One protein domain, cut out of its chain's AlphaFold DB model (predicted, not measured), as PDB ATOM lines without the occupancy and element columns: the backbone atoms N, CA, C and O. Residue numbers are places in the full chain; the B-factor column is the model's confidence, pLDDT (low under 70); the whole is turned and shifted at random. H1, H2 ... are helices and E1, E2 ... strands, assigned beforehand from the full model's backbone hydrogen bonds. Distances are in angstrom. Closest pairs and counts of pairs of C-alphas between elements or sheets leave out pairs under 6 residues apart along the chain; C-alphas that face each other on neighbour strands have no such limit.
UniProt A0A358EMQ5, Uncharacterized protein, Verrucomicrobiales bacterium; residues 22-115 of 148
ATOM      1  N   SER A  22      19.192  39.191   4.658       81.88
ATOM      2  CA  SER A  22      19.745  40.522   4.899       81.88
ATOM      3  C   SER A  22      19.122  41.508   3.927       81.88
ATOM      4  O   SER A  22      18.857  41.171   2.774       81.88
ATOM      5  N   VAL A  23      18.850  42.721   4.406       87.88
ATOM      6  CA  VAL A  23      18.373  43.837   3.588       87.88
ATOM      7  C   VAL A  23      19.146  45.074   4.019       87.88
ATOM      8  O   VAL A  23      19.135  45.446   5.188       87.88
ATOM      9  N   GLN A  24      19.829  45.697   3.072       89.62
ATOM     10  CA  GLN A  24      20.511  46.971   3.233       89.62
ATOM     11  C   GLN A  24      19.878  47.945   2.253       89.62
ATOM     12  O   GLN A  24      19.792  47.650   1.062       89.62
ATOM     13  N   LEU A  25      19.409  49.083   2.753       89.88
ATOM     14  CA  LEU A  25      18.739  50.096   1.952       89.88
ATOM     15  C   LEU A  25      19.274  51.469   2.342       89.88
ATOM     16  O   LEU A  25      19.296  51.821   3.517       89.88
ATOM     17  N   ASN A  26      19.701  52.232   1.346       91.88
ATOM     18  CA  ASN A  26      20.132  53.608   1.476       91.88
ATOM     19  C   ASN A  26      19.298  54.469   0.528       91.88
ATOM     20  O   ASN A  26      19.177  54.168  -0.660       91.88
ATOM     21  N   ALA A  27      18.714  55.530   1.064       90.56
ATOM     22  CA  ALA A  27      17.771  56.383   0.366       90.56
ATOM     23  C   ALA A  27      18.130  57.842   0.640       90.56
ATOM     24  O   ALA A  27      18.155  58.265   1.794       90.56
ATOM     25  N   VAL A  28      18.390  58.610  -0.416       92.44
ATOM     26  CA  VAL A  28      18.711  60.039  -0.324       92.44
ATOM     27  C   VAL A  28      17.620  60.826  -1.050       92.44
ATOM     28  O   VAL A  28      17.640  60.897  -2.283       92.44
ATOM     29  N   PRO A  29      16.620  61.354  -0.318       90.75
ATOM     30  CA  PRO A  29      15.572  62.183  -0.895       90.75
ATOM     31  C   PRO A  29      16.015  63.651  -1.014       90.75
ATOM     32  O   PRO A  29      16.675  64.191  -0.131       90.75
ATOM     33  N   PHE A  30      15.577  64.321  -2.075       89.38
ATOM     34  CA  PHE A  30      15.722  65.757  -2.302       89.38
ATOM     35  C   PHE A  30      14.386  66.338  -2.780       89.38
ATOM     36  O   PHE A  30      13.901  66.003  -3.864       89.38
ATOM     37  N   ALA A  31      13.774  67.192  -1.960       87.31
ATOM     38  CA  ALA A  31      12.516  67.853  -2.290       87.31
ATOM     39  C   ALA A  31      12.764  69.049  -3.217       87.31
ATOM     40  O   ALA A  31      13.572  69.925  -2.917       87.31
ATOM     41  N   GLN A  32      12.055  69.088  -4.342       85.88
ATOM     42  CA  GLN A  32      12.121  70.179  -5.303       85.88
ATOM     43  C   GLN A  32      11.020  71.220  -5.042       85.88
ATOM     44  O   GLN A  32       9.938  70.866  -4.564       85.88
ATOM     45  N   PRO A  33      11.230  72.493  -5.429       82.25
ATOM     46  CA  PRO A  33      10.225  73.552  -5.271       82.25
ATOM     47  C   PRO A  33       8.902  73.292  -6.011       82.25
ATOM     48  O   PRO A  33       7.865  73.818  -5.629       82.25
ATOM     49  N   ASN A  34       8.925  72.465  -7.060       80.88
ATOM     50  CA  ASN A  34       7.749  72.068  -7.846       80.88
ATOM     51  C   ASN A  34       6.887  70.975  -7.168       80.88
ATOM     52  O   ASN A  34       5.930  70.493  -7.773       80.88
ATOM     53  N   GLY A  35       7.239  70.546  -5.949       79.25
ATOM     54  CA  GLY A  35       6.522  69.510  -5.201       79.25
ATOM     55  C   GLY A  35       6.901  68.067  -5.562       79.25
ATOM     56  O   GLY A  35       6.327  67.137  -4.994       79.25
ATOM     57  N   LEU A  36       7.858  67.850  -6.470       83.38
ATOM     58  CA  LEU A  36       8.445  66.533  -6.731       83.38
ATOM     59  C   LEU A  36       9.555  66.221  -5.727       83.38
ATOM     60  O   LEU A  36      10.241  67.108  -5.224       83.38
ATOM     61  N   VAL A  37       9.778  64.935  -5.476       86.19
ATOM     62  CA  VAL A  37      10.910  64.457  -4.683       86.19
ATOM     63  C   VAL A  37      11.809  63.629  -5.585       86.19
ATOM     64  O   VAL A  37      11.384  62.609  -6.123       86.19
ATOM     65  N   ASN A  38      13.052  64.070  -5.760       88.75
ATOM     66  CA  ASN A  38      14.102  63.262  -6.365       88.75
ATOM     67  C   ASN A  38      14.625  62.282  -5.309       88.75
ATOM     68  O   ASN A  38      14.988  62.698  -4.214       88.75
ATOM     69  N   LEU A  39      14.640  60.992  -5.616       88.88
ATOM     70  CA  LEU A  39      15.104  59.942  -4.726       88.88
ATOM     71  C   LEU A  39      16.228  59.166  -5.399       88.88
ATOM     72  O   LEU A  39      16.014  58.543  -6.436       88.88
ATOM     73  N   THR A  40      17.392  59.140  -4.753       90.31
ATOM     74  CA  THR A  40      18.435  58.152  -5.053       90.31
ATOM     75  C   THR A  40      18.261  56.969  -4.111       90.31
ATOM     76  O   THR A  40      18.326  57.139  -2.893       90.31
ATOM     77  N   LEU A  41      18.020  55.783  -4.662       89.75
ATOM     78  CA  LEU A  41      17.754  54.560  -3.920       89.75
ATOM     79  C   LEU A  41      18.789  53.491  -4.265       89.75
ATOM     80  O   LEU A  41      18.889  53.037  -5.403       89.75
ATOM     81  N   ASN A  42      19.502  53.049  -3.237       89.31
ATOM     82  CA  ASN A  42      20.444  51.946  -3.290       89.31
ATOM     83  C   ASN A  42      19.976  50.846  -2.346       89.31
ATOM     84  O   ASN A  42      19.691  51.101  -1.181       89.31
ATOM     85  N   GLY A  43      19.891  49.619  -2.835       87.50
ATOM     86  CA  GLY A  43      19.403  48.490  -2.065       87.50
ATOM     87  C   GLY A  43      20.156  47.218  -2.404       87.50
ATOM     88  O   GLY A  43      20.469  46.958  -3.562       87.50
ATOM     89  N   ARG A  44      20.411  46.396  -1.393       88.62
ATOM     90  CA  ARG A  44      20.877  45.022  -1.551       88.62
ATOM     91  C   ARG A  44      20.094  44.137  -0.605       88.62
ATOM     92  O   ARG A  44      19.961  44.458   0.572       88.62
ATOM     93  N   TRP A  45      19.596  43.020  -1.105       87.31
ATOM     94  CA  TRP A  45      18.957  42.012  -0.274       87.31
ATOM     95  C   TRP A  45      19.465  40.624  -0.626       87.31
ATOM     96  O   TRP A  45      19.839  40.345  -1.766       87.31
ATOM     97  N   GLN A  46      19.471  39.752   0.370       87.25
ATOM     98  CA  GLN A  46      19.819  38.351   0.225       87.25
ATOM     99  C   GLN A  46      18.716  37.502   0.848       87.25
ATOM    100  O   GLN A  46      18.215  37.808   1.928       87.25
ATOM    101  N   THR A  47      18.302  36.452   0.148       82.75
ATOM    102  CA  THR A  47      17.333  35.468   0.635       82.75
ATOM    103  C   THR A  47      17.827  34.088   0.222       82.75
ATOM    104  O   THR A  47      17.634  33.646  -0.912       82.75
ATOM    105  N   GLY A  48      18.552  33.429   1.130       83.31
ATOM    106  CA  GLY A  48      19.259  32.184   0.825       83.31
ATOM    107  C   GLY A  48      20.312  32.390  -0.282       83.31
ATOM    108  O   GLY A  48      21.145  33.291  -0.147       83.31
ATOM    109  N   PRO A  49      20.298  31.601  -1.377       77.81
ATOM    110  CA  PRO A  49      21.242  31.755  -2.488       77.81
ATOM    111  C   PRO A  49      20.918  32.943  -3.409       77.81
ATOM    112  O   PRO A  49      21.726  33.299  -4.262       77.81
ATOM    113  N   GLN A  50      19.736  33.552  -3.282       80.25
ATOM    114  CA  GLN A  50      19.323  34.650  -4.150       80.25
ATOM    115  C   GLN A  50      19.828  35.977  -3.591       80.25
ATOM    116  O   GLN A  50      19.553  36.317  -2.440       80.25
ATOM    117  N   THR A  51      20.539  36.739  -4.421       83.81
ATOM    118  CA  THR A  51      20.946  38.115  -4.120       83.81
ATOM    119  C   THR A  51      20.275  39.051  -5.112       83.81
ATOM    120  O   THR A  51      20.308  38.805  -6.316       83.81
ATOM    121  N   GLY A  52      19.677  40.127  -4.614       83.94
ATOM    122  CA  GLY A  52      19.168  41.220  -5.429       83.94
ATOM    123  C   GLY A  52      19.876  42.521  -5.087       83.94
ATOM    124  O   GLY A  52      20.251  42.759  -3.938       83.94
ATOM    125  N   THR A  53      20.083  43.351  -6.103       87.19
ATOM    126  CA  THR A  53      20.643  44.693  -5.955       87.19
ATOM    127  C   THR A  53      19.801  45.680  -6.746       87.19
ATOM    128  O   THR A  53      19.171  45.324  -7.742       87.19
ATOM    129  N   LEU A  54      19.763  46.916  -6.271       86.62
ATOM    130  CA  LEU A  54      19.082  48.029  -6.903       86.62
ATOM    131  C   LEU A  54      19.945  49.275  -6.707       86.62
ATOM    132  O   LEU A  54      20.346  49.571  -5.586       86.62
ATOM    133  N   ASN A  55      20.205  50.000  -7.785       88.44
ATOM    134  CA  ASN A  55      20.767  51.343  -7.759       88.44
ATOM    135  C   ASN A  55      19.995  52.151  -8.799       88.44
ATOM    136  O   ASN A  55      20.076  51.866  -9.994       88.44
ATOM    137  N   THR A  56      19.154  53.067  -8.338       85.50
ATOM    138  CA  THR A  56      18.265  53.836  -9.206       85.50
ATOM    139  C   THR A  56      18.058  55.234  -8.656       85.50
ATOM    140  O   THR A  56      18.077  55.454  -7.444       85.50
ATOM    141  N   GLN A  57      17.831  56.179  -9.558       89.56
ATOM    142  CA  GLN A  57      17.450  57.538  -9.229       89.56
ATOM    143  C   GLN A  57      16.181  57.882 -10.003       89.56
ATOM    144  O   GLN A  57      16.123  57.704 -11.217       89.56
ATOM    145  N   PHE A  58      15.159  58.365  -9.308       85.44
ATOM    146  CA  PHE A  58      13.891  58.738  -9.930       85.44
ATOM    147  C   PHE A  58      13.245  59.909  -9.200       85.44
ATOM    148  O   PHE A  58      13.505  60.162  -8.027       85.44
ATOM    149  N   MET A  59      12.366  60.620  -9.897       86.75
ATOM    150  CA  MET A  59      11.555  61.684  -9.315       86.75
ATOM    151  C   MET A  59      10.135  61.168  -9.123       86.75
ATOM    152  O   MET A  59       9.585  60.571 -10.041       86.75
ATOM    153  N   ALA A  60       9.553  61.374  -7.945       83.06
ATOM    154  CA  ALA A  60       8.204  60.933  -7.612       83.06
ATOM    155  C   ALA A  60       7.400  62.031  -6.909       83.06
ATOM    156  O   ALA A  60       7.936  62.783  -6.094       83.06
ATOM    157  N   TYR A  61       6.098  62.103  -7.199       83.69
ATOM    158  CA  TYR A  61       5.190  62.877  -6.363       83.69
ATOM    159  C   TYR A  61       5.002  62.175  -5.017       83.69
ATOM    160  O   TYR A  61       4.910  60.939  -4.972       83.69
ATOM    161  N   PRO A  62       4.876  62.940  -3.923       83.31
ATOM    162  CA  PRO A  62       4.549  62.371  -2.635       83.31
ATOM    163  C   PRO A  62       3.252  61.547  -2.690       83.31
ATOM    164  O   PRO A  62       2.316  61.846  -3.430       83.31
ATOM    165  N   VAL A  63       3.207  60.480  -1.897       82.00
ATOM    166  CA  VAL A  63       2.093  59.534  -1.730       82.00
ATOM    167  C   VAL A  63       1.733  58.732  -2.992       82.00
ATOM    168  O   VAL A  63       0.731  58.012  -3.029       82.00
ATOM    169  N   THR A  64       2.581  58.787  -4.020       81.06
ATOM    170  CA  THR A  64       2.425  57.997  -5.244       81.06
ATOM    171  C   THR A  64       3.327  56.770  -5.195       81.06
ATOM    172  O   THR A  64       4.516  56.879  -4.897       81.06
ATOM    173  N   SER A  65       2.758  55.590  -5.462       82.44
ATOM    174  CA  SER A  65       3.529  54.348  -5.527       82.44
ATOM    175  C   SER A  65       4.126  54.188  -6.918       82.44
ATOM    176  O   SER A  65       3.404  54.254  -7.914       82.44
ATOM    177  N   LEU A  66       5.434  53.980  -6.980       85.12
ATOM    178  CA  LEU A  66       6.194  53.869  -8.215       85.12
ATOM    179  C   LEU A  66       6.948  52.538  -8.229       85.12
ATOM    180  O   LEU A  66       7.638  52.192  -7.269       85.12
ATOM    181  N   ASN A  67       6.776  51.766  -9.301       85.50
ATOM    182  CA  ASN A  67       7.518  50.526  -9.493       85.50
ATOM    183  C   ASN A  67       8.917  50.872 -10.006       85.50
ATOM    184  O   ASN A  67       9.038  51.358 -11.120       85.50
ATOM    185  N   VAL A  68       9.947  50.637  -9.198       84.44
ATOM    186  CA  VAL A  68      11.346  50.975  -9.525       84.44
ATOM    187  C   VAL A  68      12.105  49.809 -10.152       84.44
ATOM    188  O   VAL A  68      13.271  49.941 -10.512       84.44
ATOM    189  N   GLY A  69      11.468  48.643 -10.244       80.38
ATOM    190  CA  GLY A  69      12.075  47.451 -10.803       80.38
ATOM    191  C   GLY A  69      11.378  46.165 -10.382       80.38
ATOM    192  O   GLY A  69      10.406  46.140  -9.618       80.38
ATOM    193  N   GLY A  70      11.906  45.066 -10.896       82.06
ATOM    194  CA  GLY A  70      11.416  43.726 -10.636       82.06
ATOM    195  C   GLY A  70      12.062  42.719 -11.573       82.06
ATOM    196  O   GLY A  70      12.796  43.082 -12.490       82.06
ATOM    197  N   TYR A  71      11.765  41.448 -11.349       81.31
ATOM    198  CA  TYR A  71      12.134  40.377 -12.266       81.31
ATOM    199  C   TYR A  71      10.980  39.388 -12.391       81.31
ATOM    200  O   TYR A  71      10.150  39.239 -11.490       81.31
ATOM    201  N   SER A  72      10.924  38.703 -13.526       83.94
ATOM    202  CA  SER A  72      10.006  37.598 -13.764       83.94
ATOM    203  C   SER A  72      10.783  36.495 -14.459       83.94
ATOM    204  O   SER A  72      11.348  36.716 -15.525       83.94
ATOM    205  N   HIS A  73      10.807  35.318 -13.852       83.12
ATOM    206  CA  HIS A  73      11.465  34.135 -14.373       83.12
ATOM    207  C   HIS A  73      10.446  33.005 -14.482       83.12
ATOM    208  O   HIS A  73       9.737  32.700 -13.521       83.12
ATOM    209  N   GLN A  74      10.378  32.384 -15.654       89.50
ATOM    210  CA  GLN A  74       9.514  31.246 -15.922       89.50
ATOM    211  C   GLN A  74      10.364  30.132 -16.522       89.50
ATOM    212  O   GLN A  74      10.974  30.314 -17.570       89.50
ATOM    213  N   LEU A  75      10.383  28.982 -15.855       91.00
ATOM    214  CA  LEU A  75      11.063  27.783 -16.321       91.00
ATOM    215  C   LEU A  75      10.036  26.678 -16.532       91.00
ATOM    216  O   LEU A  75       9.281  26.324 -15.623       91.00
ATOM    217  N   HIS A  76      10.034  26.130 -17.739       92.81
ATOM    218  CA  HIS A  76       9.244  24.969 -18.101       92.81
ATOM    219  C   HIS A  76      10.197  23.855 -18.525       92.81
ATOM    220  O   HIS A  76      10.967  24.022 -19.466       92.81
ATOM    221  N   THR A  77      10.166  22.732 -17.816       90.69
ATOM    222  CA  THR A  77      10.999  21.564 -18.106       90.69
ATOM    223  C   THR A  77      10.097  20.366 -18.328       90.69
ATOM    224  O   THR A  77       9.221  20.082 -17.510       90.69
ATOM    225  N   PHE A  78      10.329  19.653 -19.421       94.25
ATOM    226  CA  PHE A  78       9.653  18.407 -19.752       94.25
ATOM    227  C   PHE A  78      10.701  17.316 -19.956       94.25
ATOM    228  O   PHE A  78      11.775  17.564 -20.501       94.25
ATOM    229  N   ASN A  79      10.399  16.108 -19.498       92.62
ATOM    230  CA  ASN A  79      11.223  14.931 -19.708       92.62
ATOM    231  C   ASN A  79      10.319  13.757 -20.072       92.62
ATOM    232  O   ASN A  79       9.488  13.330 -19.269       92.62
ATOM    233  N   ASN A  80      10.514  13.244 -21.283       92.12
ATOM    234  CA  ASN A  80       9.758  12.132 -21.832       92.12
ATOM    235  C   ASN A  80      10.740  11.014 -22.138       92.12
ATOM    236  O   ASN A  80      11.549  11.141 -23.055       92.12
ATOM    237  N   GLN A  81      10.649   9.917 -21.400       91.75
ATOM    238  CA  GLN A  81      11.447   8.727 -21.660       91.75
ATOM    239  C   GLN A  81      10.500   7.593 -22.025       91.75
ATOM    240  O   GLN A  81       9.442   7.420 -21.420       91.75
ATOM    241  N   ASN A  82      10.857   6.833 -23.049       93.06
ATOM    242  CA  ASN A  82      10.104   5.662 -23.456       93.06
ATOM    243  C   ASN A  82      11.057   4.506 -23.738       93.06
ATOM    244  O   ASN A  82      12.160   4.696 -24.246       93.06
ATOM    245  N   VAL A  83      10.620   3.295 -23.408       89.12
ATOM    246  CA  VAL A  83      11.324   2.095 -23.859       89.12
ATOM    247  C   VAL A  83      10.946   1.858 -25.325       89.12
ATOM    248  O   VAL A  83       9.748   1.833 -25.637       89.12
ATOM    249  N   PRO A  84      11.911   1.690 -26.246       86.75
ATOM    250  CA  PRO A  84      11.618   1.350 -27.634       86.75
ATOM    251  C   PRO A  84      10.701   0.122 -27.734       86.75
ATOM    252  O   PRO A  84      10.831  -0.817 -26.952       86.75
ATOM    253  N   PHE A  85       9.766   0.133 -28.689       83.88
ATOM    254  CA  PHE A  85       8.733  -0.896 -28.925       83.88
ATOM    255  C   PHE A  85       7.690  -1.055 -27.800       83.88
ATOM    256  O   PHE A  85       6.497  -0.881 -28.050       83.88
ATOM    257  N   LEU A  86       8.110  -1.283 -26.555       85.00
ATOM    258  CA  LEU A  86       7.220  -1.491 -25.402       85.00
ATOM    259  C   LEU A  86       6.478  -0.213 -24.996       85.00
ATOM    260  O   LEU A  86       5.291  -0.236 -24.675       85.00
ATOM    261  N   GLY A  87       7.136   0.938 -25.119       79.12
ATOM    262  CA  GLY A  87       6.530   2.245 -24.904       79.12
ATOM    263  C   GLY A  87       5.476   2.612 -25.950       79.12
ATOM    264  O   GLY A  87       4.764   3.587 -25.750       79.12
ATOM    265  N   ARG A  88       5.321   1.872 -27.054       85.06
ATOM    266  CA  ARG A  88       4.299   2.136 -28.091       85.06
ATOM    267  C   ARG A  88       3.175   1.101 -28.118       85.06
ATOM    268  O   ARG A  88       2.215   1.295 -28.857       85.06
ATOM    269  N   ALA A  89       3.266   0.050 -27.305       86.81
ATOM    270  CA  ALA A  89       2.272  -1.009 -27.273       86.81
ATOM    271  C   ALA A  89       0.900  -0.490 -26.787       86.81
ATOM    272  O   ALA A  89       0.823   0.229 -25.780       86.81
ATOM    273  N   PRO A  90      -0.200  -0.844 -27.469       79.38
ATOM    274  CA  PRO A  90      -1.533  -0.531 -26.975       79.38
ATOM    275  C   PRO A  90      -1.764  -1.247 -25.633       79.38
ATOM    276  O   PRO A  90      -1.221  -2.323 -25.390       79.38
ATOM    277  N   PHE A  91      -2.529  -0.621 -24.739       83.88
ATOM    278  CA  PHE A  91      -2.927  -1.136 -23.414       83.88
ATOM    279  C   PHE A  91      -1.822  -1.304 -22.349       83.88
ATOM    280  O   PHE A  91      -2.129  -1.171 -21.170       83.88
ATOM    281  N   VAL A  92      -0.549  -1.513 -22.715       85.69
ATOM    282  CA  VAL A  92       0.563  -1.695 -21.746       85.69
ATOM    283  C   VAL A  92       1.640  -0.606 -21.793       85.69
ATOM    284  O   VAL A  92       2.505  -0.551 -20.918       85.69
ATOM    285  N   SER A  93       1.589   0.305 -22.770       82.00
ATOM    286  CA  SER A  93       2.623   1.337 -22.945       82.00
ATOM    287  C   SER A  93       2.808   2.284 -21.761       82.00
ATOM    288  O   SER A  93       3.890   2.848 -21.621       82.00
ATOM    289  N   GLY A  94       1.801   2.451 -20.898       83.25
ATOM    290  CA  GLY A  94       1.898   3.293 -19.702       83.25
ATOM    291  C   GLY A  94       2.982   2.847 -18.713       83.25
ATOM    292  O   GLY A  94       3.564   3.692 -18.046       83.25
ATOM    293  N   LEU A  95       3.316   1.551 -18.668       89.25
ATOM    294  CA  LEU A  95       4.348   1.001 -17.774       89.25
ATOM    295  C   LEU A  95       5.779   1.279 -18.262       89.25
ATOM    296  O   LEU A  95       6.730   1.213 -17.493       89.25
ATOM    297  N   PHE A  96       5.924   1.591 -19.550       92.12
ATOM    298  CA  PHE A  96       7.206   1.779 -20.233       92.12
ATOM    299  C   PHE A  96       7.420   3.228 -20.681       92.12
ATOM    300  O   PHE A  96       8.290   3.510 -21.513       92.12
ATOM    301  N   ARG A  97       6.594   4.143 -20.167       89.12
ATOM    302  CA  ARG A  97       6.670   5.582 -20.397       89.12
ATOM    303  C   ARG A  97       6.935   6.274 -19.073       89.12
ATOM    304  O   ARG A  97       6.203   6.087 -18.109       89.12
ATOM    305  N   TYR A  98       7.940   7.129 -19.062       89.88
ATOM    306  CA  TYR A  98       8.152   8.101 -18.011       89.88
ATOM    307  C   TYR A  98       7.876   9.486 -18.579       89.88
ATOM    308  O   TYR A  98       8.416   9.869 -19.620       89.88
ATOM    309  N   HIS A  99       7.011  10.226 -17.899       89.62
ATOM    310  CA  HIS A  99       6.680  11.599 -18.233       89.62
ATOM    311  C   HIS A  99       6.853  12.432 -16.972       89.62
ATOM    312  O   HIS A  99       6.240  12.146 -15.944       89.62
ATOM    313  N   SER A 100       7.698  13.451 -17.040       90.94
ATOM    314  CA  SER A 100       7.878  14.405 -15.958       90.94
ATOM    315  C   SER A 100       7.779  15.809 -16.512       90.94
ATOM    316  O   SER A 100       8.462  16.164 -17.472       90.94
ATOM    317  N   GLN A 101       6.920  16.607 -15.893       92.94
ATOM    318  CA  GLN A 101       6.739  18.007 -16.216       92.94
ATOM    319  C   GLN A 101       6.993  18.820 -14.955       92.94
ATOM    320  O   GLN A 101       6.391  18.580 -13.908       92.94
ATOM    321  N   ARG A 102       7.875  19.810 -15.061       90.38
ATOM    322  CA  ARG A 102       8.174  20.753 -13.991       90.38
ATOM    323  C   ARG A 102       7.949  22.168 -14.491       90.38
ATOM    324  O   ARG A 102       8.486  22.578 -15.516       90.38
ATOM    325  N   GLN A 103       7.158  22.915 -13.738       90.06
ATOM    326  CA  GLN A 103       6.915  24.330 -13.971       90.06
ATOM    327  C   GLN A 103       7.408  25.110 -12.760       90.06
ATOM    328  O   GLN A 103       7.132  24.739 -11.620       90.06
ATOM    329  N   SER A 104       8.156  26.180 -13.003       87.56
ATOM    330  CA  SER A 104       8.574  27.117 -11.971       87.56
ATOM    331  C   SER A 104       8.321  28.535 -12.450       87.56
ATOM    332  O   SER A 104       8.726  28.914 -13.548       87.56
ATOM    333  N   LEU A 105       7.638  29.313 -11.616       87.12
ATOM    334  CA  LEU A 105       7.392  30.728 -11.828       87.12
ATOM    335  C   LEU A 105       7.924  31.484 -10.614       87.12
ATOM    336  O   LEU A 105       7.528  31.204  -9.484       87.12
ATOM    337  N   SER A 106       8.801  32.453 -10.848       82.88
ATOM    338  CA  SER A 106       9.310  33.358  -9.822       82.88
ATOM    339  C   SER A 106       9.119  34.792 -10.288       82.88
ATOM    340  O   SER A 106       9.460  35.138 -11.417       82.88
ATOM    341  N   ARG A 107       8.526  35.627  -9.438       83.81
ATOM    342  CA  ARG A 107       8.254  37.035  -9.735       83.81
ATOM    343  C   ARG A 107       8.606  37.879  -8.527       83.81
ATOM    344  O   ARG A 107       8.287  37.507  -7.403       83.81
ATOM    345  N   SER A 108       9.197  39.037  -8.778       82.38
ATOM    346  CA  SER A 108       9.450  40.053  -7.767       82.38
ATOM    347  C   SER A 108       9.166  41.434  -8.333       82.38
ATOM    348  O   SER A 108       9.364  41.689  -9.523       82.38
ATOM    349  N   ARG A 109       8.680  42.324  -7.470       83.75
ATOM    350  CA  ARG A 109       8.391  43.723  -7.778       83.75
ATOM    351  C   ARG A 109       8.877  44.585  -6.627       83.75
ATOM    352  O   ARG A 109       8.636  44.261  -5.469       83.75
ATOM    353  N   LEU A 110       9.509  45.696  -6.968       85.44
ATOM    354  CA  LEU A 110       9.991  46.694  -6.030       85.44
ATOM    355  C   LEU A 110       9.176  47.959  -6.246       85.44
ATOM    356  O   LEU A 110       9.244  48.585  -7.304       85.44
ATOM    357  N   ASN A 111       8.377  48.302  -5.244       88.12
ATOM    358  CA  ASN A 111       7.542  49.491  -5.257       88.12
ATOM    359  C   ASN A 111       8.033  50.442  -4.175       88.12
ATOM    360  O   ASN A 111       8.248  50.030  -3.036       88.12
ATOM    361  N   VAL A 112       8.165  51.714  -4.524       87.12
ATOM    362  CA  VAL A 112       8.590  52.768  -3.609       87.12
ATOM    363  C   VAL A 112       7.480  53.794  -3.501       87.12
ATOM    364  O   VAL A 112       6.839  54.141  -4.489       87.12
ATOM    365  N   THR A 113       7.229  54.254  -2.280       88.19
ATOM    366  CA  THR A 113       6.268  55.320  -1.995       88.19
ATOM    367  C   THR A 113       6.940  56.313  -1.062       88.19
ATOM    368  O   THR A 113       7.542  55.914  -0.069       88.19
ATOM    369  N   LEU A 114       6.848  57.597  -1.391       86.25
ATOM    370  CA  LEU A 114       7.441  58.677  -0.606       86.25
ATOM    371  C   LEU A 114       6.347  59.378   0.189       86.25
ATOM    372  O   LEU A 114       5.391  59.858  -0.408       86.25
ATOM    373  N   THR A 115       6.486  59.475   1.509       87.38
ATOM    374  CA  THR A 115       5.508  60.174   2.354       87.38
ATOM    375  C   THR A 115       6.213  61.292   3.122       87.38
ATOM    376  O   THR A 115       7.077  61.002   3.945       87.38
TER     377      THR A 115
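What this domain is: This is residues 22 to 115 of the 148 residues of an uncharacterized protein of Verrucomicrobiales bacterium (UniProt A0A358EMQ5). A long two-stranded antiparallel arm, E4 and E5, reaches away from a twisted sheet, E1 - E2 - E3, with short helix H1 at its far tip. The sheet is a meander, each strand the antiparallel neighbour of the one before. The 94 printed residues, with five named strands and one helix, E1 E2 E3 E4 H1 E5, are mostly strand and extended, radius of gyration of the C-alphas 24.7 A, spans 78 by 25 by 16 A.

Where its parts are: Find C-alpha 22 at (19.745, 40.522, 4.899), opening E1, residues 22 to 31. Then come E2, 37 to 47; E3, 50 to 60; E4, 65 to 82, 52.3 A long; H1, 93 to 96; and E5, 97 to 113, 53.0 A, ending at (6.268, 55.320, -1.995).

How they stand to each other: Look within hydrogen-bond range: N 24 and O 44 in hairpin E1 and E2, N 43 and O 54 in hairpin E2 and E3, N 75 and O 104 between E4 and E5, each 2.8 A. E3 bends by 65 degrees at residue 57. H1 is too short for an O i to N i+4 pair.

The domain as a whole: The farthest C-alphas, Pro 33 and Ala 89, are 78.1 A apart. The printed part has no cut.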